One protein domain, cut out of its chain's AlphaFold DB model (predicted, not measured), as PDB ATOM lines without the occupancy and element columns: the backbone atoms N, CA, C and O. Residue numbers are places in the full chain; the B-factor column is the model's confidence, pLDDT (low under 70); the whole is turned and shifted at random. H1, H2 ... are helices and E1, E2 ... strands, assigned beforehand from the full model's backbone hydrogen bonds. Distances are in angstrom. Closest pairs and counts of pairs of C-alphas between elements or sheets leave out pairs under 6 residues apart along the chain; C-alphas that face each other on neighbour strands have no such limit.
ATOM      1  N   LYS A   2     -31.095  34.372   5.238       88.38
ATOM      2  CA  LYS A   2     -31.462  34.401   6.661       88.38
ATOM      3  C   LYS A   2     -32.643  33.472   6.943       88.38
ATOM      4  O   LYS A   2     -33.512  33.342   6.086       88.38
ATOM      5  N   ILE A   3     -32.661  32.885   8.134       89.94
ATOM      6  CA  ILE A   3     -33.720  32.014   8.651       89.94
ATOM      7  C   ILE A   3     -34.228  32.547   9.994       89.94
ATOM      8  O   ILE A   3     -33.448  33.086  10.785       89.94
ATOM      9  N   SER A   4     -35.530  32.429  10.235       91.00
ATOM     10  CA  SER A   4     -36.162  32.684  11.530       91.00
ATOM     11  C   SER A   4     -37.137  31.555  11.851       91.00
ATOM     12  O   SER A   4     -38.023  31.290  11.047       91.00
ATOM     13  N   ILE A   5     -36.979  30.916  13.006       91.44
ATOM     14  CA  ILE A   5     -37.885  29.888  13.533       91.44
ATOM     15  C   ILE A   5     -38.450  30.408  14.853       91.44
ATOM     16  O   ILE A   5     -37.696  30.905  15.696       91.44
ATOM     17  N   GLY A   6     -39.772  30.349  14.996       91.38
ATOM     18  CA  GLY A   6     -40.485  30.802  16.186       91.38
ATOM     19  C   GLY A   6     -41.854  30.144  16.338       91.38
ATOM     20  O   GLY A   6     -42.219  29.250  15.572       91.38
ATOM     21  N   ALA A   7     -42.624  30.598  17.330       91.31
ATOM     22  CA  ALA A   7     -43.992  30.134  17.556       91.31
ATOM     23  C   ALA A   7     -44.881  30.350  16.317       91.31
ATOM     24  O   ALA A   7     -44.744  31.357  15.616       91.31
ATOM     25  N   ALA A   8     -45.773  29.395  16.048       91.62
ATOM     26  CA  ALA A   8     -46.779  29.538  15.008       91.62
ATOM     27  C   ALA A   8     -47.901  30.492  15.442       91.62
ATOM     28  O   ALA A   8     -48.341  30.465  16.590       91.62
ATOM     29  N   ASP A   9     -48.363  31.319  14.503       89.75
ATOM     30  CA  ASP A   9     -49.518  32.208  14.694       89.75
ATOM     31  C   ASP A   9     -50.844  31.519  14.295       89.75
ATOM     32  O   ASP A   9     -51.921  31.998  14.641       89.75
ATOM     33  N   GLU A  10     -50.762  30.412  13.549       90.88
ATOM     34  CA  GLU A  10     -51.880  29.675  12.948       90.88
ATOM     35  C   GLU A  10     -51.637  28.159  13.056       90.88
ATOM     36  O   GLU A  10     -50.492  27.717  13.193       90.88
ATOM     37  N   ASP A  11     -52.704  27.363  12.978       91.81
ATOM     38  CA  ASP A  11     -52.626  25.898  12.952       91.81
ATOM     39  C   ASP A  11     -51.975  25.408  11.647       91.81
ATOM     40  O   ASP A  11     -52.206  25.970  10.571       91.81
ATOM     41  N   SER A  12     -51.177  24.340  11.709       91.06
ATOM     42  CA  SER A  12     -50.546  23.777  10.510       91.06
ATOM     43  C   SER A  12     -51.457  22.746   9.842       91.06
ATOM     44  O   SER A  12     -51.941  21.811  10.473       91.06
ATOM     45  N   GLY A  13     -51.717  22.921   8.543       91.12
ATOM     46  CA  GLY A  13     -52.468  21.955   7.739       91.12
ATOM     47  C   GLY A  13     -51.545  20.862   7.214       91.12
ATOM     48  O   GLY A  13     -50.622  21.162   6.462       91.12
ATOM     49  N   VAL A  14     -51.804  19.618   7.602       91.88
ATOM     50  CA  VAL A  14     -51.029  18.431   7.230       91.88
ATOM     51  C   VAL A  14     -51.833  17.598   6.237       91.88
ATOM     52  O   VAL A  14     -53.044  17.432   6.385       91.88
ATOM     53  N   SER A  15     -51.155  17.056   5.226       91.12
ATOM     54  CA  SER A  15     -51.713  16.057   4.316       91.12
ATOM     55  C   SER A  15     -50.719  14.916   4.164       91.12
ATOM     56  O   SER A  15     -49.602  15.143   3.716       91.12
ATOM     57  N   GLU A  16     -51.128  13.695   4.491       91.88
ATOM     58  CA  GLU A  16     -50.240  12.534   4.481       91.88
ATOM     59  C   GLU A  16     -50.920  11.267   3.957       91.88
ATOM     60  O   GLU A  16     -52.141  11.094   4.038       91.88
ATOM     61  N   GLU A  17     -50.097  10.370   3.415       91.50
ATOM     62  CA  GLU A  17     -50.505   9.041   2.973       91.50
ATOM     63  C   GLU A  17     -49.945   7.975   3.923       91.50
ATOM     64  O   GLU A  17     -48.740   7.909   4.207       91.50
ATOM     65  N   LEU A  18     -50.839   7.122   4.419       91.88
ATOM     66  CA  LEU A  18     -50.541   6.064   5.376       91.88
ATOM     67  C   LEU A  18     -50.893   4.694   4.781       91.88
ATOM     68  O   LEU A  18     -51.842   4.579   3.994       91.88
ATOM     69  N   PRO A  19     -50.166   3.629   5.160       91.44
ATOM     70  CA  PRO A  19     -50.545   2.276   4.775       91.44
ATOM     71  C   PRO A  19     -51.878   1.896   5.433       91.44
ATOM     72  O   PRO A  19     -52.177   2.337   6.538       91.44
ATOM     73  N   GLY A  20     -52.684   1.048   4.792       88.25
ATOM     74  CA  GLY A  20     -54.030   0.712   5.273       88.25
ATOM     75  C   GLY A  20     -54.089  -0.004   6.629       88.25
ATOM     76  O   GLY A  20     -55.155  -0.113   7.220       88.25
ATOM     77  N   ASN A  21     -52.954  -0.465   7.157       89.19
ATOM     78  CA  ASN A  21     -52.820  -0.994   8.515       89.19
ATOM     79  C   ASN A  21     -52.242   0.020   9.523       89.19
ATOM     80  O   ASN A  21     -51.823  -0.386  10.608       89.19
ATOM     81  N   ALA A  22     -52.167   1.308   9.175       89.81
ATOM     82  CA  ALA A  22     -51.702   2.344  10.087       89.81
ATOM     83  C   ALA A  22     -52.639   2.465  11.295       89.81
ATOM     84  O   ALA A  22     -53.850   2.623  11.153       89.81
ATOM     85  N   ALA A  23     -52.053   2.404  12.490       90.38
ATOM     86  CA  ALA A  23     -52.774   2.526  13.757       90.38
ATOM     87  C   ALA A  23     -52.849   3.975  14.271       90.38
ATOM     88  O   ALA A  23     -53.542   4.242  15.249       90.38
ATOM     89  N   ALA A  24     -52.121   4.902  13.647       92.50
ATOM     90  CA  ALA A  24     -52.080   6.315  14.001       92.50
ATOM     91  C   ALA A  24     -51.678   7.165  12.788       92.50
ATOM     92  O   ALA A  24     -51.064   6.653  11.845       92.50
ATOM     93  N   LEU A  25     -52.004   8.454  12.844       92.19
ATOM     94  CA  LEU A  25     -51.395   9.494  12.014       92.19
ATOM     95  C   LEU A  25     -49.889   9.581  12.316       92.19
ATOM     96  O   LEU A  25     -49.462   9.247  13.425       92.19
ATOM     97  N   ARG A  26     -49.066  10.033  11.360       89.25
ATOM     98  CA  ARG A  26     -47.621  10.216  11.622       89.25
ATOM     99  C   ARG A  26     -47.397  11.341  12.629       89.25
ATOM    100  O   ARG A  26     -46.455  11.274  13.418       89.25
ATOM    101  N   ARG A  27     -48.285  12.341  12.633       90.56
ATOM    102  CA  ARG A  27     -48.207  13.501  13.532       90.56
ATOM    103  C   ARG A  27     -49.330  13.488  14.560       90.56
ATOM    104  O   ARG A  27     -50.499  13.358  14.198       90.56
ATOM    105  N   SER A  28     -48.962  13.612  15.826       86.56
ATOM    106  CA  SER A  28     -49.859  13.714  16.967       86.56
ATOM    107  C   SER A  28     -50.435  15.129  17.073       86.56
ATOM    108  O   SER A  28     -49.956  16.055  16.424       86.56
ATOM    109  N   HIS A  29     -51.446  15.304  17.925       89.69
ATOM    110  CA  HIS A  29     -52.208  16.550  18.070       89.69
ATOM    111  C   HIS A  29     -53.059  16.910  16.845       89.69
ATOM    112  O   HIS A  29     -52.568  17.436  15.853       89.69
ATOM    113  N   VAL A  30     -54.367  16.676  16.946       90.50
ATOM    114  CA  VAL A  30     -55.353  17.028  15.916       90.50
ATOM    115  C   VAL A  30     -56.328  18.052  16.484       90.50
ATOM    116  O   VAL A  30     -56.871  17.851  17.568       90.50
ATOM    117  N   VAL A  31     -56.555  19.147  15.760       91.69
ATOM    118  CA  VAL A  31     -57.579  20.143  16.105       91.69
ATOM    119  C   VAL A  31     -58.960  19.515  15.929       91.69
ATOM    120  O   VAL A  31     -59.287  19.071  14.831       91.69
ATOM    121  N   GLU A  32     -59.774  19.484  16.981       89.25
ATOM    122  CA  GLU A  32     -61.161  19.001  16.919       89.25
ATOM    123  C   GLU A  32     -62.019  19.850  15.973       89.25
ATOM    124  O   GLU A  32     -61.822  21.059  15.848       89.25
ATOM    125  N   ASP A  33     -62.975  19.208  15.297       85.31
ATOM    126  CA  ASP A  33     -63.992  19.850  14.450       85.31
ATOM    127  C   ASP A  33     -63.462  20.801  13.356       85.31
ATOM    128  O   ASP A  33     -64.196  21.643  12.828       85.31
ATOM    129  N   SER A  34     -62.194  20.659  12.953       88.88
ATOM    130  CA  SER A  34     -61.663  21.433  11.832       88.88
ATOM    131  C   SER A  34     -62.332  21.020  10.513       88.88
ATOM    132  O   SER A  34     -62.368  19.831  10.184       88.88
ATOM    133  N   PRO A  35     -62.772  21.979   9.673       86.50
ATOM    134  CA  PRO A  35     -63.340  21.678   8.358       86.50
ATOM    135  C   PRO A  35     -62.317  21.080   7.377       86.50
ATOM    136  O   PRO A  35     -62.702  20.620   6.302       86.50
ATOM    137  N   LEU A  36     -61.023  21.117   7.711       87.88
ATOM    138  CA  LEU A  36     -59.947  20.520   6.919       87.88
ATOM    139  C   LEU A  36     -59.686  19.056   7.288       87.88
ATOM    140  O   LEU A  36     -59.024  18.355   6.520       87.88
ATOM    141  N   ASN A  37     -60.217  18.592   8.424       91.50
ATOM    142  CA  ASN A  37     -60.062  17.214   8.852       91.50
ATOM    143  C   ASN A  37     -60.877  16.291   7.945       91.50
ATOM    144  O   ASN A  37     -62.104  16.357   7.883       91.50
ATOM    145  N   SER A  38     -60.192  15.403   7.237       93.62
ATOM    146  CA  SER A  38     -60.826  14.366   6.441       93.62
ATOM    147  C   SER A  38     -59.949  13.126   6.387       93.62
ATOM    148  O   SER A  38     -58.741  13.211   6.163       93.62
ATOM    149  N   ILE A  39     -60.576  11.966   6.566       92.56
ATOM    150  CA  ILE A  39     -59.936  10.670   6.377       92.56
ATOM    151  C   ILE A  39     -60.631   9.961   5.227       92.56
ATOM    152  O   ILE A  39     -61.859   9.805   5.207       92.56
ATOM    153  N   ARG A  40     -59.833   9.531   4.253       93.19
ATOM    154  CA  ARG A  40     -60.297   8.756   3.108       93.19
ATOM    155  C   ARG A  40     -59.474   7.491   2.967       93.19
ATOM    156  O   ARG A  40     -58.261   7.524   3.124       93.19
ATOM    157  N   VAL A  41     -60.118   6.384   2.622       93.12
ATOM    158  CA  VAL A  41     -59.437   5.115   2.339       93.12
ATOM    159  C   VAL A  41     -59.611   4.792   0.871       93.12
ATOM    160  O   VAL A  41     -60.733   4.645   0.388       93.12
ATOM    161  N   ARG A  42     -58.501   4.666   0.151       92.31
ATOM    162  CA  ARG A  42     -58.478   4.153  -1.214       92.31
ATOM    163  C   ARG A  42     -58.279   2.643  -1.166       92.31
ATOM    164  O   ARG A  42     -57.198   2.169  -0.828       92.31
ATOM    165  N   GLN A  43     -59.321   1.907  -1.527       89.94
ATOM    166  CA  GLN A  43     -59.291   0.453  -1.552       89.94
ATOM    167  C   GLN A  43     -58.577  -0.066  -2.797       89.94
ATOM    168  O   GLN A  43     -58.951   0.267  -3.925       89.94
ATOM    169  N   THR A  44     -57.595  -0.942  -2.608       87.75
ATOM    170  CA  THR A  44     -56.825  -1.519  -3.722       87.75
ATOM    171  C   THR A  44     -57.614  -2.597  -4.466       87.75
ATOM    172  O   THR A  44     -57.470  -2.760  -5.676       87.75
ATOM    173  N   SER A  45     -58.496  -3.313  -3.766       84.88
ATOM    174  CA  SER A  45     -59.308  -4.398  -4.333       84.88
ATOM    175  C   SER A  45     -60.444  -3.907  -5.239       84.88
ATOM    176  O   SER A  45     -60.756  -4.557  -6.236       84.88
ATOM    177  N   THR A  46     -61.063  -2.771  -4.905       84.00
ATOM    178  CA  THR A  46     -62.240  -2.224  -5.608       84.00
ATOM    179  C   THR A  46     -61.933  -0.952  -6.399       84.00
ATOM    180  O   THR A  46     -62.719  -0.573  -7.267       84.00
ATOM    181  N   GLY A  47     -60.822  -0.272  -6.099       84.19
ATOM    182  CA  GLY A  47     -60.484   1.041  -6.646       84.19
ATOM    183  C   GLY A  47     -61.333   2.194  -6.096       84.19
ATOM    184  O   GLY A  47     -61.192   3.317  -6.580       84.19
ATOM    185  N   GLN A  48     -62.215   1.944  -5.121       88.94
ATOM    186  CA  GLN A  48     -63.087   2.968  -4.540       88.94
ATOM    187  C   GLN A  48     -62.364   3.804  -3.477       88.94
ATOM    188  O   GLN A  48     -61.470   3.318  -2.785       88.94
ATOM    189  N   THR A  49     -62.788   5.059  -3.323       91.25
ATOM    190  CA  THR A  49     -62.359   5.937  -2.228       91.25
ATOM    191  C   THR A  49     -63.509   6.116  -1.249       91.25
ATOM    192  O   THR A  49     -64.498   6.778  -1.558       91.25
ATOM    193  N   LEU A  50     -63.375   5.522  -0.068       91.38
ATOM    194  CA  LEU A  50     -64.329   5.647   1.026       91.38
ATOM    195  C   LEU A  50     -64.003   6.893   1.846       91.38
ATOM    196  O   LEU A  50     -62.833   7.188   2.075       91.38
ATOM    197  N   SER A  51     -65.029   7.625   2.272       91.12
ATOM    198  CA  SER A  51     -64.897   8.762   3.191       91.12
ATOM    199  C   SER A  51     -65.559   8.409   4.514       91.12
ATOM    200  O   SER A  51     -66.622   7.788   4.505       91.12
ATOM    201  N   TYR A  52     -64.935   8.812   5.619       91.44
ATOM    202  CA  TYR A  52     -65.387   8.482   6.968       91.44
ATOM    203  C   TYR A  52     -65.838   9.744   7.694       91.44
ATOM    204  O   TYR A  52     -65.224  10.802   7.541       91.44
ATOM    205  N   ALA A  53     -66.897   9.622   8.491       92.06
ATOM    206  CA  ALA A  53     -67.217  10.625   9.499       92.06
ATOM    207  C   ALA A  53     -66.241  10.467  10.675       92.06
ATOM    208  O   ALA A  53     -65.983   9.351  11.125       92.06
ATOM    209  N   ILE A  54     -65.647  11.571  11.123       92.00
ATOM    210  CA  ILE A  54     -64.650  11.559  12.195       92.00
ATOM    211  C   ILE A  54     -65.364  11.760  13.528       92.00
ATOM    212  O   ILE A  54     -66.154  12.691  13.666       92.00
ATOM    213  N   VAL A  55     -65.051  10.906  14.498       92.62
ATOM    214  CA  VAL A  55     -65.430  11.067  15.901       92.62
ATOM    215  C   VAL A  55     -64.149  11.279  16.707       92.62
ATOM    216  O   VAL A  55     -63.174  10.544  16.537       92.62
ATOM    217  N   TYR A  56     -64.116  12.309  17.548       93.12
ATOM    218  CA  TYR A  56     -62.925  12.682  18.314       93.12
ATOM    219  C   TYR A  56     -62.960  12.068  19.711       93.12
ATOM    220  O   TYR A  56     -63.987  12.120  20.377       93.12
ATOM    221  N   ASP A  57     -61.843  11.467  20.131       92.00
ATOM    222  CA  ASP A  57     -61.621  10.889  21.470       92.00
ATOM    223  C   ASP A  57     -62.668   9.866  21.958       92.00
ATOM    224  O   ASP A  57     -62.691   9.480  23.128       92.00
ATOM    225  N   GLU A  58     -63.466   9.337  21.034       90.50
ATOM    226  CA  GLU A  58     -64.451   8.287  21.261       90.50
ATOM    227  C   GLU A  58     -64.268   7.145  20.246       90.50
ATOM    228  O   GLU A  58     -63.593   7.272  19.220       90.50
ATOM    229  N   ALA A  59     -64.849   5.983  20.551       89.25
ATOM    230  CA  ALA A  59     -64.848   4.850  19.630       89.25
ATOM    231  C   ALA A  59     -65.878   5.073  18.503       89.25
ATOM    232  O   ALA A  59     -66.968   5.567  18.791       89.25
ATOM    233  N   PRO A  60     -65.584   4.663  17.254       92.06
ATOM    234  CA  PRO A  60     -66.528   4.807  16.145       92.06
ATOM    235  C   PRO A  60     -67.781   3.945  16.350       92.06
ATOM    236  O   PRO A  60     -67.702   2.829  16.883       92.06
ATOM    237  N   ASP A  61     -68.928   4.404  15.847       91.56
ATOM    238  CA  ASP A  61     -70.121   3.571  15.731       91.56
ATOM    239  C   ASP A  61     -69.888   2.473  14.679       91.56
ATOM    240  O   ASP A  61     -69.737   2.716  13.478       91.56
ATOM    241  N   ASN A  62     -69.896   1.217  15.128       90.00
ATOM    242  CA  ASN A  62     -69.680   0.050  14.271       90.00
ATOM    243  C   ASN A  62     -70.829  -0.223  13.282       90.00
ATOM    244  O   ASN A  62     -70.720  -1.125  12.448       90.00
ATOM    245  N   ALA A  63     -71.929   0.532  13.359       89.00
ATOM    246  CA  ALA A  63     -73.010   0.509  12.381       89.00
ATOM    247  C   ALA A  63     -72.856   1.563  11.266       89.00
ATOM    248  O   ALA A  63     -73.602   1.512  10.285       89.00
ATOM    249  N   GLN A  64     -71.905   2.496  11.388       89.56
ATOM    250  CA  GLN A  64     -71.728   3.634  10.482       89.56
ATOM    251  C   GLN A  64     -70.305   3.686   9.897       89.56
ATOM    252  O   GLN A  64     -69.379   3.085  10.452       89.56
ATOM    253  N   PRO A  65     -70.100   4.369   8.753       90.50
ATOM    254  CA  PRO A  65     -68.776   4.597   8.176       90.50
ATOM    255  C   PRO A  65     -68.018   5.682   8.959       90.50
ATOM    256  O   PRO A  65     -67.756   6.774   8.454       90.50
ATOM    257  N   GLU A  66     -67.692   5.377  10.210       93.06
ATOM    258  CA  GLU A  66     -67.027   6.281  11.147       93.06
ATOM    259  C   GLU A  66     -65.580   5.864  11.439       93.06
ATOM    260  O   GLU A  66     -65.197   4.693  11.310       93.06
ATOM    261  N   ILE A  67     -64.771   6.841  11.845       92.81
ATOM    262  CA  ILE A  67     -63.415   6.649  12.354       92.81
ATOM    263  C   ILE A  67     -63.219   7.456  13.638       92.81
ATOM    264  O   ILE A  67     -63.485   8.654  13.675       92.81
ATOM    265  N   GLY A  68     -62.727   6.791  14.681       92.19
ATOM    266  CA  GLY A  68     -62.279   7.433  15.910       92.19
ATOM    267  C   GLY A  68     -60.858   7.970  15.747       92.19
ATOM    268  O   GLY A  68     -59.970   7.215  15.338       92.19
ATOM    269  N   ILE A  69     -60.633   9.240  16.079       94.19
ATOM    270  CA  ILE A  69     -59.299   9.851  16.138       94.19
ATOM    271  C   ILE A  69     -59.038  10.321  17.564       94.19
ATOM    272  O   ILE A  69     -59.785  11.137  18.098       94.19
ATOM    273  N   ASN A  70     -57.951   9.845  18.173       94.00
ATOM    274  CA  ASN A  70     -57.492  10.411  19.435       94.00
ATOM    275  C   ASN A  70     -56.762  11.732  19.171       94.00
ATOM    276  O   ASN A  70     -55.718  11.742  18.518       94.00
ATOM    277  N   THR A  71     -57.278  12.835  19.701       91.69
ATOM    278  CA  THR A  71     -56.776  14.184  19.395       91.69
ATOM    279  C   THR A  71     -55.383  14.412  19.949       91.69
ATOM    280  O   THR A  71     -54.643  15.212  19.401       91.69
ATOM    281  N   THR A  72     -54.978  13.688  20.995       89.75
ATOM    282  CA  THR A  72     -53.657  13.844  21.616       89.75
ATOM    283  C   THR A  72     -52.600  12.984  20.935       89.75
ATOM    284  O   THR A  72     -51.506  13.463  20.660       89.75
ATOM    285  N   THR A  73     -52.906  11.718  20.654       89.12
ATOM    286  CA  THR A  73     -51.933  10.735  20.144       89.12
ATOM    287  C   THR A  73     -51.991  10.539  18.631       89.12
ATOM    288  O   THR A  73     -51.068   9.959  18.071       89.12
ATOM    289  N   GLY A  74     -53.054  10.995  17.964       90.25
ATOM    290  CA  GLY A  74     -53.301  10.727  16.545       90.25
ATOM    291  C   GLY A  74     -53.722   9.281  16.254       90.25
ATOM    292  O   GLY A  74     -53.761   8.888  15.091       90.25
ATOM    293  N   ALA A  75     -54.013   8.469  17.280       93.25
ATOM    294  CA  ALA A  75     -54.422   7.078  17.108       93.25
ATOM    295  C   ALA A  75     -55.728   6.966  16.306       93.25
ATOM    296  O   ALA A  75     -56.691   7.685  16.576       93.25
ATOM    297  N   LEU A  76     -55.753   6.036  15.350       92.81
ATOM    298  CA  LEU A  76     -56.867   5.789  14.440       92.81
ATOM    299  C   LEU A  76     -57.593   4.500  14.827       92.81
ATOM    300  O   LEU A  76     -56.991   3.428  14.896       92.81
ATOM    301  N   THR A  77     -58.905   4.587  15.025       93.00
ATOM    302  CA  THR A  77     -59.773   3.428  15.262       93.00
ATOM    303  C   THR A  77     -60.846   3.381  14.185       93.00
ATOM    304  O   THR A  77     -61.766   4.192  14.187       93.00
ATOM    305  N   PHE A  78     -60.736   2.440  13.249       91.62
ATOM    306  CA  PHE A  78     -61.723   2.266  12.180       91.62
ATOM    307  C   PHE A  78     -62.939   1.467  12.655       91.62
ATOM    308  O   PHE A  78     -62.819   0.551  13.471       91.62
ATOM    309  N   THR A  79     -64.106   1.785  12.093       90.81
ATOM    310  CA  THR A  79     -65.325   0.979  12.239       90.81
ATOM    311  C   THR A  79     -65.107  -0.480  11.813       90.81
ATOM    312  O   THR A  79     -64.381  -0.777  10.861       90.81
ATOM    313  N   THR A  80     -65.779  -1.413  12.491       88.94
ATOM    314  CA  THR A  80     -65.811  -2.840  12.112       88.94
ATOM    315  C   THR A  80     -66.889  -3.164  11.067       88.94
ATOM    316  O   THR A  80     -67.076  -4.332  10.707       88.94
ATOM    317  N   LEU A  81     -67.582  -2.147  10.540       89.56
ATOM    318  CA  LEU A  81     -68.565  -2.287   9.469       89.56
ATOM    319  C   LEU A  81     -67.950  -2.983   8.238       89.56
ATOM    320  O   LEU A  81     -66.888  -2.611   7.728       89.56
ATOM    321  N   THR A  82     -68.632  -4.015   7.733       84.62
ATOM    322  CA  THR A  82     -68.121  -4.840   6.627       84.62
ATOM    323  C   THR A  82     -67.907  -4.001   5.366       84.62
ATOM    324  O   THR A  82     -68.824  -3.331   4.898       84.62
ATOM    325  N   GLY A  83     -66.698  -4.061   4.802       82.94
ATOM    326  CA  GLY A  83     -66.311  -3.299   3.611       82.94
ATOM    327  C   GLY A  83     -65.756  -1.898   3.888       82.94
ATOM    328  O   GLY A  83     -65.294  -1.268   2.944       82.94
ATOM    329  N   PHE A  84     -65.754  -1.439   5.147       85.88
ATOM    330  CA  PHE A  84     -65.215  -0.136   5.563       85.88
ATOM    331  C   PHE A  84     -63.963  -0.236   6.447       85.88
ATOM    332  O   PHE A  84     -63.270   0.761   6.616       85.88
ATOM    333  N   ALA A  85     -63.621  -1.407   6.982       86.19
ATOM    334  CA  ALA A  85     -62.331  -1.598   7.643       86.19
ATOM    335  C   ALA A  85     -61.201  -1.688   6.591       86.19
ATOM    336  O   ALA A  85     -61.308  -2.526   5.685       86.19
ATOM    337  N   PRO A  86     -60.140  -0.862   6.675       89.19
ATOM    338  CA  PRO A  86     -59.034  -0.906   5.723       89.19
ATOM    339  C   PRO A  86     -58.202  -2.181   5.904       89.19
ATOM    340  O   PRO A  86     -58.049  -2.703   7.010       89.19
ATOM    341  N   VAL A  87     -57.642  -2.690   4.805       89.38
ATOM    342  CA  VAL A  87     -56.656  -3.780   4.834       89.38
ATOM    343  C   VAL A  87     -55.254  -3.243   4.565       89.38
ATOM    344  O   VAL A  87     -55.089  -2.172   3.998       89.38
ATOM    345  N   ALA A  88     -54.213  -4.011   4.901       89.19
ATOM    346  CA  ALA A  88     -52.817  -3.573   4.750       89.19
ATOM    347  C   ALA A  88     -52.422  -3.132   3.321       89.19
ATOM    348  O   ALA A  88     -51.462  -2.390   3.162       89.19
ATOM    349  N   ALA A  89     -53.143  -3.592   2.292       89.06
ATOM    350  CA  ALA A  89     -52.908  -3.218   0.898       89.06
ATOM    351  C   ALA A  89     -53.578  -1.894   0.478       89.06
ATOM    352  O   ALA A  89     -53.331  -1.436  -0.636       89.06
ATOM    353  N   ASP A  90     -54.444  -1.313   1.308       92.06
ATOM    354  CA  ASP A  90     -55.131  -0.052   1.019       92.06
ATOM    355  C   ASP A  90     -54.243   1.154   1.356       92.06
ATOM    356  O   ASP A  90     -53.222   1.030   2.036       92.06
ATOM    357  N   THR A  91     -54.641   2.340   0.894       93.50
ATOM    358  CA  THR A  91     -53.963   3.605   1.220       93.50
ATOM    359  C   THR A  91     -54.927   4.528   1.948       93.50
ATOM    360  O   THR A  91     -55.998   4.850   1.428       93.50
ATOM    361  N   ILE A  92     -54.553   4.964   3.147       93.75
ATOM    362  CA  ILE A  92     -55.280   5.985   3.901       93.75
ATOM    363  C   ILE A  92     -54.710   7.343   3.489       93.75
ATOM    364  O   ILE A  92     -53.508   7.564   3.574       93.75
ATOM    365  N   VAL A  93     -55.575   8.248   3.048       93.31
ATOM    366  CA  VAL A  93     -55.248   9.648   2.775       93.31
ATOM    367  C   VAL A  93     -55.868  10.473   3.891       93.31
ATOM    368  O   VAL A  93     -57.096  10.532   4.013       93.31
ATOM    369  N   ALA A  94     -55.014  11.072   4.713       92.69
ATOM    370  CA  ALA A  94     -55.414  11.907   5.830       92.69
ATOM    371  C   ALA A  94     -55.078  13.368   5.531       92.69
ATOM    372  O   ALA A  94     -53.966  13.691   5.118       92.69
ATOM    373  N   SER A  95     -56.036  14.256   5.762       93.06
ATOM    374  CA  SER A  95     -55.799  15.697   5.833       93.06
ATOM    375  C   SER A  95     -56.325  16.185   7.169       93.06
ATOM    376  O   SER A  95     -57.446  15.835   7.525       93.06
ATOM    377  N   TYR A  96     -55.523  16.920   7.930       93.31
ATOM    378  CA  TYR A  96     -55.903  17.383   9.264       93.31
ATOM    379  C   TYR A  96     -55.110  18.616   9.692       93.31
ATOM    380  O   TYR A  96     -54.121  18.981   9.056       93.31
ATOM    381  N   GLN A  97     -55.553  19.279  10.759       93.12
ATOM    382  CA  GLN A  97     -54.822  20.397  11.354       93.12
ATOM    383  C   GLN A  97     -54.144  20.007  12.661       93.12
ATOM    384  O   GLN A  97     -54.765  19.381  13.519       93.12
ATOM    385  N   VAL A  98     -52.896  20.443  12.825       92.25
ATOM    386  CA  VAL A  98     -52.157  20.384  14.088       92.25
ATOM    387  C   VAL A  98     -52.225  21.766  14.751       92.25
ATOM    388  O   VAL A  98     -51.950  22.766  14.078       92.25
ATOM    389  N   PRO A  99     -52.570  21.861  16.051       92.00
ATOM    390  CA  PRO A  99     -52.710  23.139  16.743       92.00
ATOM    391  C   PRO A  99     -51.462  24.029  16.645       92.00
ATOM    392  O   PRO A  99     -50.329  23.536  16.666       92.00
ATOM    393  N   ALA A 100     -51.648  25.351  16.647       90.50
ATOM    394  CA  ALA A 100     -50.561  26.335  16.642       90.50
ATOM    395  C   ALA A 100     -49.582  26.148  17.819       90.50
ATOM    396  O   ALA A 100     -48.378  26.347  17.673       90.50
ATOM    397  N   ALA A 101     -50.077  25.694  18.978       89.12
ATOM    398  CA  ALA A 101     -49.258  25.382  20.155       89.12
ATOM    399  C   ALA A 101     -48.257  24.235  19.919       89.12
ATOM    400  O   ALA A 101     -47.226  24.164  20.587       89.12
ATOM    401  N   ASN A 102     -48.554  23.364  18.954       90.88
ATOM    402  CA  ASN A 102     -47.745  22.224  18.539       90.88
ATOM    403  C   ASN A 102     -47.109  22.448  17.159       90.88
ATOM    404  O   ASN A 102     -46.607  21.509  16.555       90.88
ATOM    405  N   SER A 103     -47.125  23.688  16.664       93.31
ATOM    406  CA  SER A 103     -46.594  24.061  15.356       93.31
ATOM    407  C   SER A 103     -45.536  25.161  15.488       93.31
ATOM    408  O   SER A 103     -45.498  25.926  16.458       93.31
ATOM    409  N   LYS A 104     -44.664  25.278  14.484       93.94
ATOM    410  CA  LYS A 104     -43.664  26.353  14.384       93.94
ATOM    411  C   LYS A 104     -43.836  27.142  13.096       93.94
ATOM    412  O   LYS A 104     -44.283  26.620  12.078       93.94
ATOM    413  N   LYS A 105     -43.440  28.410  13.132       94.25
ATOM    414  CA  LYS A 105     -43.334  29.275  11.958       94.25
ATOM    415  C   LYS A 105     -41.881  29.361  11.524       94.25
ATOM    416  O   LYS A 105     -41.027  29.756  12.317       94.25
ATOM    417  N   VAL A 106     -41.616  29.043  10.262       92.44
ATOM    418  CA  VAL A 106     -40.295  29.137   9.636       92.44
ATOM    419  C   VAL A 106     -40.335  30.190   8.540       92.44
ATOM    420  O   VAL A 106     -41.140  30.119   7.615       92.44
ATOM    421  N   GLU A 107     -39.457  31.182   8.633       93.00
ATOM    422  CA  GLU A 107     -39.318  32.244   7.642       93.00
ATOM    423  C   GLU A 107     -37.927  32.224   7.011       93.00
ATOM    424  O   GLU A 107     -36.909  32.286   7.707       93.00
ATOM    425  N   LEU A 108     -37.890  32.206   5.680       91.00
ATOM    426  CA  LEU A 108     -36.676  32.259   4.876       91.00
ATOM    427  C   LEU A 108     -36.622  33.578   4.111       91.00
ATOM    428  O   LEU A 108     -37.585  33.972   3.457       91.00
ATOM    429  N   VAL A 109     -35.486  34.276   4.191       91.44
ATOM    430  CA  VAL A 109     -35.285  35.571   3.525       91.44
ATOM    431  C   VAL A 109     -33.977  35.580   2.738       91.44
ATOM    432  O   VAL A 109     -32.885  35.384   3.290       91.44
ATOM    433  N   TYR A 110     -34.069  35.888   1.444       88.56
ATOM    434  CA  TYR A 110     -32.919  36.113   0.569       88.56
ATOM    435  C   TYR A 110     -33.155  37.324  -0.340       88.56
ATOM    436  O   TYR A 110     -33.998  37.309  -1.234       88.56
ATOM    437  N   GLY A 111     -32.403  38.405  -0.110       88.06
ATOM    438  CA  GLY A 111     -32.610  39.662  -0.830       88.06
ATOM    439  C   GLY A 111     -34.009  40.227  -0.564       88.06
ATOM    440  O   GLY A 111     -34.324  40.556   0.577       88.06
ATOM    441  N   ALA A 112     -34.826  40.334  -1.615       88.00
ATOM    442  CA  ALA A 112     -36.224  40.771  -1.539       88.00
ATOM    443  C   ALA A 112     -37.234  39.608  -1.440       88.00
ATOM    444  O   ALA A 112     -38.409  39.852  -1.177       88.00
ATOM    445  N   ALA A 113     -36.797  38.362  -1.655       90.19
ATOM    446  CA  ALA A 113     -37.656  37.190  -1.560       90.19
ATOM    447  C   ALA A 113     -37.841  36.780  -0.093       90.19
ATOM    448  O   ALA A 113     -36.866  36.707   0.668       90.19
ATOM    449  N   LYS A 114     -39.094  36.513   0.285       93.00
ATOM    450  CA  LYS A 114     -39.489  36.026   1.606       93.00
ATOM    451  C   LYS A 114     -40.461  34.862   1.442       93.00
ATOM    452  O   LYS A 114     -41.478  35.012   0.770       93.00
ATOM    453  N   GLU A 115     -40.157  33.748   2.092       93.81
ATOM    454  CA  GLU A 115     -41.014  32.564   2.163       93.81
ATOM    455  C   GLU A 115     -41.349  32.273   3.628       93.81
ATOM    456  O   GLU A 115     -40.501  32.436   4.508       93.81
ATOM    457  N   THR A 116     -42.593  31.874   3.893       93.88
ATOM    458  CA  THR A 116     -43.097  31.589   5.241       93.88
ATOM    459  C   THR A 116     -43.831  30.257   5.230       93.88
ATOM    460  O   THR A 116     -44.696  30.034   4.382       93.88
ATOM    461  N   TYR A 117     -43.491  29.408   6.194       93.56
ATOM    462  CA  TYR A 117     -44.002  28.054   6.359       93.56
ATOM    463  C   TYR A 117     -44.518  27.882   7.787       93.56
ATOM    464  O   TYR A 117     -43.855  28.308   8.735       93.56
ATOM    465  N   THR A 118     -45.680  27.255   7.940       94.12
ATOM    466  CA  THR A 118     -46.226  26.854   9.243       94.12
ATOM    467  C   THR A 118     -46.176  25.337   9.295       94.12
ATOM    468  O   THR A 118     -46.835  24.672   8.495       94.12
ATOM    469  N   ILE A 119     -45.350  24.797  10.185       92.94
ATOM    470  CA  ILE A 119     -44.941  23.391  10.189       92.94
ATOM    471  C   ILE A 119     -45.406  22.688  11.459       92.94
ATOM    472  O   ILE A 119     -45.460  23.303  12.523       92.94
ATOM    473  N   ALA A 120     -45.702  21.399  11.329       92.06
ATOM    474  CA  ALA A 120     -46.092  20.522  12.436       92.06
ATOM    475  C   ALA A 120     -44.874  19.807  13.046       92.06
ATOM    476  O   ALA A 120     -44.854  19.501  14.231       92.06
ATOM    477  N   ASP A 121     -43.850  19.556  12.230       91.62
ATOM    478  CA  ASP A 121     -42.568  18.949  12.588       91.62
ATOM    479  C   ASP A 121     -41.528  19.227  11.487       91.62
ATOM    480  O   ASP A 121     -41.815  19.931  10.511       91.62
ATOM    481  N   ALA A 122     -40.305  18.722  11.663       89.00
ATOM    482  CA  ALA A 122     -39.222  18.892  10.699       89.00
ATOM    483  C   ALA A 122     -39.521  18.233   9.334       89.00
ATOM    484  O   ALA A 122     -39.327  18.895   8.316       89.00
ATOM    485  N   SER A 123     -40.129  17.042   9.290       91.25
ATOM    486  CA  SER A 123     -40.534  16.423   8.012       91.25
ATOM    487  C   SER A 123     -41.597  17.215   7.271       91.25
ATOM    488  O   SER A 123     -41.528  17.380   6.055       91.25
ATOM    489  N   HIS A 124     -42.536  17.828   7.995       91.62
ATOM    490  CA  HIS A 124     -43.513  18.718   7.380       91.62
ATOM    491  C   HIS A 124     -42.842  19.961   6.769       91.62
ATOM    492  O   HIS A 124     -43.280  20.460   5.730       91.62
ATOM    493  N   LEU A 125     -41.756  20.459   7.375       91.50
ATOM    494  CA  LEU A 125     -40.956  21.527   6.773       91.50
ATOM    495  C   LEU A 125     -40.328  21.068   5.456       91.50
ATOM    496  O   LEU A 125     -40.422  21.803   4.474       91.50
ATOM    497  N   ALA A 126     -39.715  19.883   5.421       91.25
ATOM    498  CA  ALA A 126     -39.086  19.362   4.213       91.25
ATOM    499  C   ALA A 126     -40.099  19.165   3.072       91.25
ATOM    500  O   ALA A 126     -39.850  19.604   1.946       91.25
ATOM    501  N   GLU A 127     -41.276  18.611   3.369       91.06
ATOM    502  CA  GLU A 127     -42.392  18.469   2.424       91.06
ATOM    503  C   GLU A 127     -42.848  19.829   1.852       91.06
ATOM    504  O   GLU A 127     -42.978  20.004   0.632       91.06
ATOM    505  N   GLN A 128     -43.076  20.826   2.717       92.56
ATOM    506  CA  GLN A 128     -43.516  22.156   2.284       92.56
ATOM    507  C   GLN A 128     -42.439  22.895   1.484       92.56
ATOM    508  O   GLN A 128     -42.752  23.553   0.489       92.56
ATOM    509  N   VAL A 129     -41.176  22.783   1.898       93.00
ATOM    510  CA  VAL A 129     -40.042  23.385   1.196       93.00
ATOM    511  C   VAL A 129     -39.906  22.762  -0.189       93.00
ATOM    512  O   VAL A 129     -39.957  23.481  -1.181       93.00
ATOM    513  N   ASN A 130     -39.838  21.438  -0.294       92.88
ATOM    514  CA  ASN A 130     -39.618  20.767  -1.577       92.88
ATOM    515  C   ASN A 130     -40.778  20.939  -2.569       92.88
ATOM    516  O   ASN A 130     -40.571  20.838  -3.778       92.88
ATOM    517  N   SER A 131     -41.988  21.233  -2.087       90.19
ATOM    518  CA  SER A 131     -43.153  21.482  -2.944       90.19
ATOM    519  C   SER A 131     -43.321  22.943  -3.380       90.19
ATOM    520  O   SER A 131     -43.920  23.187  -4.430       90.19
ATOM    521  N   ARG A 132     -42.843  23.924  -2.598       92.06
ATOM    522  CA  ARG A 132     -43.192  25.350  -2.792       92.06
ATOM    523  C   ARG A 132     -42.011  26.318  -2.852       92.06
ATOM    524  O   ARG A 132     -42.194  27.427  -3.353       92.06
ATOM    525  N   SER A 133     -40.848  25.943  -2.331       91.69
ATOM    526  CA  SER A 133     -39.691  26.831  -2.183       91.69
ATOM    527  C   SER A 133     -38.998  27.094  -3.518       91.69
ATOM    528  O   SER A 133     -38.694  26.176  -4.276       91.69
ATOM    529  N   GLY A 134     -38.697  28.365  -3.789       88.38
ATOM    530  CA  GLY A 134     -37.797  28.781  -4.865       88.38
ATOM    531  C   GLY A 134     -36.383  29.104  -4.376       88.38
ATOM    532  O   GLY A 134     -35.519  29.438  -5.188       88.38
ATOM    533  N   LEU A 135     -36.149  29.064  -3.060       86.44
ATOM    534  CA  LEU A 135     -34.892  29.483  -2.437       86.44
ATOM    535  C   LEU A 135     -34.010  28.314  -1.997       86.44
ATOM    536  O   LEU A 135     -32.787  28.407  -2.082       86.44
ATOM    537  N   VAL A 136     -34.622  27.246  -1.495       88.50
ATOM    538  CA  VAL A 136     -33.946  26.082  -0.901       88.50
ATOM    539  C   VAL A 136     -34.656  24.773  -1.218       88.50
ATOM    540  O   VAL A 136     -35.858  24.769  -1.464       88.50
ATOM    541  N   PHE A 137     -33.904  23.680  -1.130       88.50
ATOM    542  CA  PHE A 137     -34.408  22.309  -1.066       88.50
ATOM    543  C   PHE A 137     -34.031  21.713   0.292       88.50
ATOM    544  O   PHE A 137     -33.032  22.127   0.888       88.50
ATOM    545  N   ALA A 138     -34.835  20.773   0.774       88.88
ATOM    546  CA  ALA A 138     -34.594  20.040   2.007       88.88
ATOM    547  C   ALA A 138     -34.341  18.564   1.687       88.88
ATOM    548  O   ALA A 138     -35.001  17.999   0.815       88.88
ATOM    549  N   ASP A 139     -33.397  17.964   2.397       86.56
ATOM    550  CA  ASP A 139     -33.095  16.536   2.327       86.56
ATOM    551  C   ASP A 139     -33.061  15.989   3.754       86.56
ATOM    552  O   ASP A 139     -32.570  16.671   4.659       86.56
ATOM    553  N   GLU A 140     -33.625  14.801   3.956       85.81
ATOM    554  CA  GLU A 140     -33.772  14.179   5.274       85.81
ATOM    555  C   GLU A 140     -33.123  12.796   5.268       85.81
ATOM    556  O   GLU A 140     -33.506  11.931   4.482       85.81
ATOM    557  N   ASP A 141     -32.166  12.568   6.173       80.81
ATOM    558  CA  ASP A 141     -31.479  11.273   6.287       80.81
ATOM    559  C   ASP A 141     -32.424  10.152   6.774       80.81
ATOM    560  O   ASP A 141     -32.261   8.990   6.396       80.81
ATOM    561  N   ASP A 142     -33.408  10.493   7.617       81.38
ATOM    562  CA  ASP A 142     -34.448   9.586   8.121       81.38
ATOM    563  C   ASP A 142     -35.733  10.362   8.460       81.38
ATOM    564  O   ASP A 142     -35.895  10.868   9.570       81.38
ATOM    565  N   GLU A 143     -36.664  10.431   7.505       81.19
ATOM    566  CA  GLU A 143     -37.982  11.080   7.649       81.19
ATOM    567  C   GLU A 143     -38.729  10.599   8.910       81.19
ATOM    568  O   GLU A 143     -39.363  11.371   9.628       81.19
ATOM    569  N   THR A 144     -38.615   9.311   9.250       81.88
ATOM    570  CA  THR A 144     -39.385   8.738  10.362       81.88
ATOM    571  C   THR A 144     -38.902   9.192  11.735       81.88
ATOM    572  O   THR A 144     -39.694   9.234  12.680       81.88
ATOM    573  N   ALA A 145     -37.626   9.567  11.846       83.50
ATOM    574  CA  ALA A 145     -37.034  10.090  13.072       83.50
ATOM    575  C   ALA A 145     -37.507  11.517  13.401       83.50
ATOM    576  O   ALA A 145     -37.367  11.962  14.541       83.50
ATOM    577  N   PHE A 146     -38.065  12.229  12.420       84.69
ATOM    578  CA  PHE A 146     -38.410  13.642  12.535       84.69
ATOM    579  C   PHE A 146     -39.898  13.911  12.765       84.69
ATOM    580  O   PHE A 146     -40.249  15.037  13.128       84.69
ATOM    581  N   PHE A 147     -40.770  12.906  12.650       86.06
ATOM    582  CA  PHE A 147     -42.180  13.072  13.003       86.06
ATOM    583  C   PHE A 147     -42.343  13.506  14.460       86.06
ATOM    584  O   PHE A 147     -41.706  12.967  15.366       86.06
ATOM    585  N   ASN A 148     -43.213  14.492  14.691       86.06
ATOM    586  CA  ASN A 148     -43.462  15.104  16.006       86.06
ATOM    587  C   ASN A 148     -42.249  15.797  16.650       86.06
ATOM    588  O   ASN A 148     -42.306  16.176  17.822       86.06
ATOM    589  N   THR A 149     -41.159  15.990  15.904       89.38
ATOM    590  CA  THR A 149     -39.979  16.715  16.376       89.38
ATOM    591  C   THR A 149     -39.962  18.106  15.759       89.38
ATOM    592  O   THR A 149     -39.807  18.273  14.549       89.38
ATOM    593  N   LEU A 150     -40.131  19.126  16.600       88.75
ATOM    594  CA  LEU A 150     -40.072  20.523  16.177       88.75
ATOM    595  C   LEU A 150     -38.620  21.018  16.146       88.75
ATOM    596  O   LEU A 150     -37.854  20.699  17.058       88.75
ATOM    597  N   PRO A 151     -38.238  21.839  15.153       87.19
ATOM    598  CA  PRO A 151     -36.934  22.483  15.153       87.19
ATOM    599  C   PRO A 151     -36.831  23.546  16.256       87.19
ATOM    600  O   PRO A 151     -37.819  24.195  16.617       87.19
ATOM    601  N   ASP A 152     -35.611  23.755  16.750       87.88
ATOM    602  CA  ASP A 152     -35.316  24.747  17.784       87.88
ATOM    603  C   ASP A 152     -35.537  26.192  17.304       87.88
ATOM    604  O   ASP A 152     -35.317  26.546  16.140       87.88
ATOM    605  N   ASP A 153     -35.912  27.070  18.239       88.06
ATOM    606  CA  ASP A 153     -36.104  28.492  17.957       88.06
ATOM    607  C   ASP A 153     -34.769  29.194  17.678       88.06
ATOM    608  O   ASP A 153     -33.839  29.193  18.488       88.06
ATOM    609  N   THR A 154     -34.697  29.927  16.566       85.25
ATOM    610  CA  THR A 154     -33.486  30.684  16.195       85.25
ATOM    611  C   THR A 154     -33.298  31.961  17.020       85.25
ATOM    612  O   THR A 154     -32.296  32.665  16.853       85.25
ATOM    613  N   ASN A 155     -34.258  32.295  17.895       85.31
ATOM    614  CA  ASN A 155     -34.291  33.528  18.687       85.31
ATOM    615  C   ASN A 155     -34.101  34.782  17.808       85.31
ATOM    616  O   ASN A 155     -33.210  35.612  18.026       85.31
ATOM    617  N   GLY A 156     -34.938  34.884  16.771       85.69
ATOM    618  CA  GLY A 156     -34.928  35.949  15.769       85.69
ATOM    619  C   GLY A 156     -34.243  35.555  14.458       85.69
ATOM    620  O   GLY A 156     -33.896  34.398  14.228       85.69
ATOM    621  N   SER A 157     -34.039  36.539  13.580       86.12
ATOM    622  CA  SER A 157     -33.459  36.307  12.254       86.12
ATOM    623  C   SER A 157     -31.947  36.069  12.335       86.12
ATOM    624  O   SER A 157     -31.185  36.957  12.728       86.12
ATOM    625  N   LYS A 158     -31.505  34.878  11.926       85.81
ATOM    626  CA  LYS A 158     -30.096  34.456  11.898       85.81
ATOM    627  C   LYS A 158     -29.648  34.168  10.471       85.81
ATOM    628  O   LYS A 158     -30.473  33.946   9.589       85.81
ATOM    629  N   LEU A 159     -28.339  34.192  10.217       83.94
ATOM    630  CA  LEU A 159     -27.815  33.701   8.943       83.94
ATOM    631  C   LEU A 159     -28.019  32.184   8.872       83.94
ATOM    632  O   LEU A 159     -27.913  31.480   9.878       83.94
ATOM    633  N   PHE A 160     -28.350  31.703   7.677       78.44
ATOM    634  CA  PHE A 160     -28.512  30.274   7.433       78.44
ATOM    635  C   PHE A 160     -27.214  29.534   7.803       78.44
ATOM    636  O   PHE A 160     -26.129  29.998   7.454       78.44
ATOM    637  N   GLY A 161     -27.321  28.438   8.558       73.12
ATOM    638  CA  GLY A 161     -26.165  27.678   9.050       73.12
ATOM    639  C   GLY A 161     -25.432  28.268  10.266       73.12
ATOM    640  O   GLY A 161     -24.441  27.690  10.687       73.12
ATOM    641  N   THR A 162     -25.881  29.389  10.851       71.06
ATOM    642  CA  THR A 162     -25.244  29.984  12.054       71.06
ATOM    643  C   THR A 162     -26.228  30.268  13.195       71.06
ATOM    644  O   THR A 162     -25.902  31.012  14.123       71.06
ATOM    645  N   GLY A 163     -27.476  29.809  13.073       61.62
ATOM    646  CA  GLY A 163     -28.568  30.177  13.979       61.62
ATOM    647  C   GLY A 163     -28.749  29.277  15.201       61.62
ATOM    648  O   GLY A 163     -29.344  29.737  16.169       61.62
ATOM    649  N   LEU A 164     -28.235  28.044  15.158       68.62
ATOM    650  CA  LEU A 164     -28.384  27.013  16.191       68.62
ATOM    651  C   LEU A 164     -27.049  26.284  16.396       68.62
ATOM    652  O   LEU A 164     -26.222  26.235  15.481       68.62
ATOM    653  N   GLU A 165     -26.829  25.747  17.594       68.94
ATOM    654  CA  GLU A 165     -25.642  24.952  17.921       68.94
ATOM    655  C   GLU A 165     -25.631  23.647  17.104       68.94
ATOM    656  O   GLU A 165     -26.671  23.032  16.900       68.94
ATOM    657  N   GLY A 166     -24.470  23.250  16.572       68.12
ATOM    658  CA  GLY A 166     -24.344  22.074  15.697       68.12
ATOM    659  C   GLY A 166     -24.623  22.329  14.210       68.12
ATOM    660  O   GLY A 166     -24.183  21.540  13.374       68.12
ATOM    661  N   ASN A 167     -25.240  23.460  13.846       71.94
ATOM    662  CA  ASN A 167     -25.388  23.838  12.440       71.94
ATOM    663  C   ASN A 167     -24.060  24.337  11.863       71.94
ATOM    664  O   ASN A 167     -23.427  25.245  12.401       71.94
ATOM    665  N   SER A 168     -23.668  23.762  10.728       66.44
ATOM    666  CA  SER A 168     -22.554  24.243   9.916       66.44
ATOM    667  C   SER A 168     -23.102  24.814   8.615       66.44
ATOM    668  O   SER A 168     -23.952  24.201   7.972       66.44
ATOM    669  N   ALA A 169     -22.634  25.994   8.211       66.69
ATOM    670  CA  ALA A 169     -22.898  26.477   6.862       66.69
ATOM    671  C   ALA A 169     -22.279  25.503   5.843       66.69
ATOM    672  O   ALA A 169     -21.142  25.062   6.029       66.69
ATOM    673  N   GLY A 170     -23.022  25.170   4.785       60.28
ATOM    674  CA  GLY A 170     -22.486  24.385   3.673       60.28
ATOM    675  C   GLY A 170     -21.321  25.107   2.986       60.28
ATOM    676  O   GLY A 170     -21.234  26.336   3.023       60.28
ATOM    677  N   ALA A 171     -20.421  24.344   2.364       57.47
ATOM    678  CA  ALA A 171     -19.443  24.901   1.431       57.47
ATOM    679  C   ALA A 171     -20.151  25.377   0.146       57.47
ATOM    680  O   ALA A 171     -21.236  24.887  -0.170       57.47
TER     681      ALA A 171
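AT A GLANCE: This is residues 2 to 171 of the 432 residues of the protein "Phage tail protein" of Chloroflexi bacterium (UniProt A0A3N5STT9). Two lobes stand end to end and make the long axis: one is a six-stranded sheet, E2 E7 E3 E4 E5 E6, curled like part of a barrel, and the other is a small three-stranded sheet, E1 E8 E9, with the helix H1 over one face. The tight links E1 to E2 and E7 to E8 pass from one lobe to the other, and short H2 and the long last stretch, residues 147 to 171, belong with the small lobe. The printed part has 170 residues, with nine named strands followed by two named helices; the class is mixed, helices and strands, though under half of the residues are in named elements. The larger sheet is mixed, in the order E2 E7 E3 E4 E5 E6, and the smaller is antiparallel, in the order E1 E8 E9. The whole is elongated, 56 by 29 by 28 A, and only just compact, close to loose, with a radius of gyration of the C-alphas of 18.3 A.

IN THESE COORDINATES: Find C-alpha 2 at (-31.462, 34.401, 6.661); from there E1 runs over residues 2 to 7, 17.1 A. Next comes E2, residues 12 to 19, 22.3 A long from C-alpha 12 at (-50.546, 23.777, 10.510). After residues 20 to 37 look for E3, residues 38 to 42, and E4, residues 49 to 56, 21.6 A long. E5 is residues 66 to 69 and E6 residues 76 to 78. E7, residues 91 to 98, covers 21.2 A, E8, residues 104 to 110, 20.0 A, and E9, residues 113 to 119, 19.5 A. H1, residues 122 to 132, is 15.5 A long, and H2, residues 143 to 146, ends with C-alpha 146 at (-38.410, 13.642, 12.535).

HOW THE PARTS SIT: Begin with the larger sheet, which is strongly twisted and has E2 and E6 as edge strands. E2 and E7 are antiparallel, with N 14 and O 96 at 2.8 A. E7 and E3 are antiparallel, with N 40 and O 93 at 2.9 A. E3 and E4 form a hairpin, with N 41 and O 50 at 2.9 A. The pairing of E4 is staggered: residues 49 to 52 pair with E3, and residues 53 to 56 with E5. E4 and E5 are parallel, with N 67 and O 53 at 2.9 A, and E5 and E6 form a hairpin, with N 68 and O 77 at 2.8 A. Now turn to the smaller sheet, where E1 and E8 are antiparallel, with N 4 and O 107 at 2.9 A. E8 and E9 form a hairpin, with N 106 and O 117 at 2.8 A. H1 is on this sheet at a height over the sheet of 7.3 A and lies over E9, slantwise to the strands at 40 degrees on the local plane; the closest C-alphas are those of Ile 119 and Leu 125, 5.6 A. H1 is also on the larger sheet, and its closest C-alphas to E2 are those of Val 14 and His 124, 7.5 A. H1 and H2 only just touch, with 3 pairs of C-alphas within 8 A, the closest being those of Ala 122 and Phe 146, 5.6 A. In H1 every O i to N i+4 pair is within hydrogen-bond range; H2 is too short for such a pair.

THE WHOLE: The two C-alphas farthest apart are those of Ala 63 and Ala 171, 59.9 A. The printed part has no cut. The long links are E2 to E3 and E6 to E7. Residues 158 to 159 pair with residues 2 to 3 of E1, antiparallel. The mean pLDDT of the printed part is 88.5; look for values under 70 at residues 163 to 166 and 168 to 171.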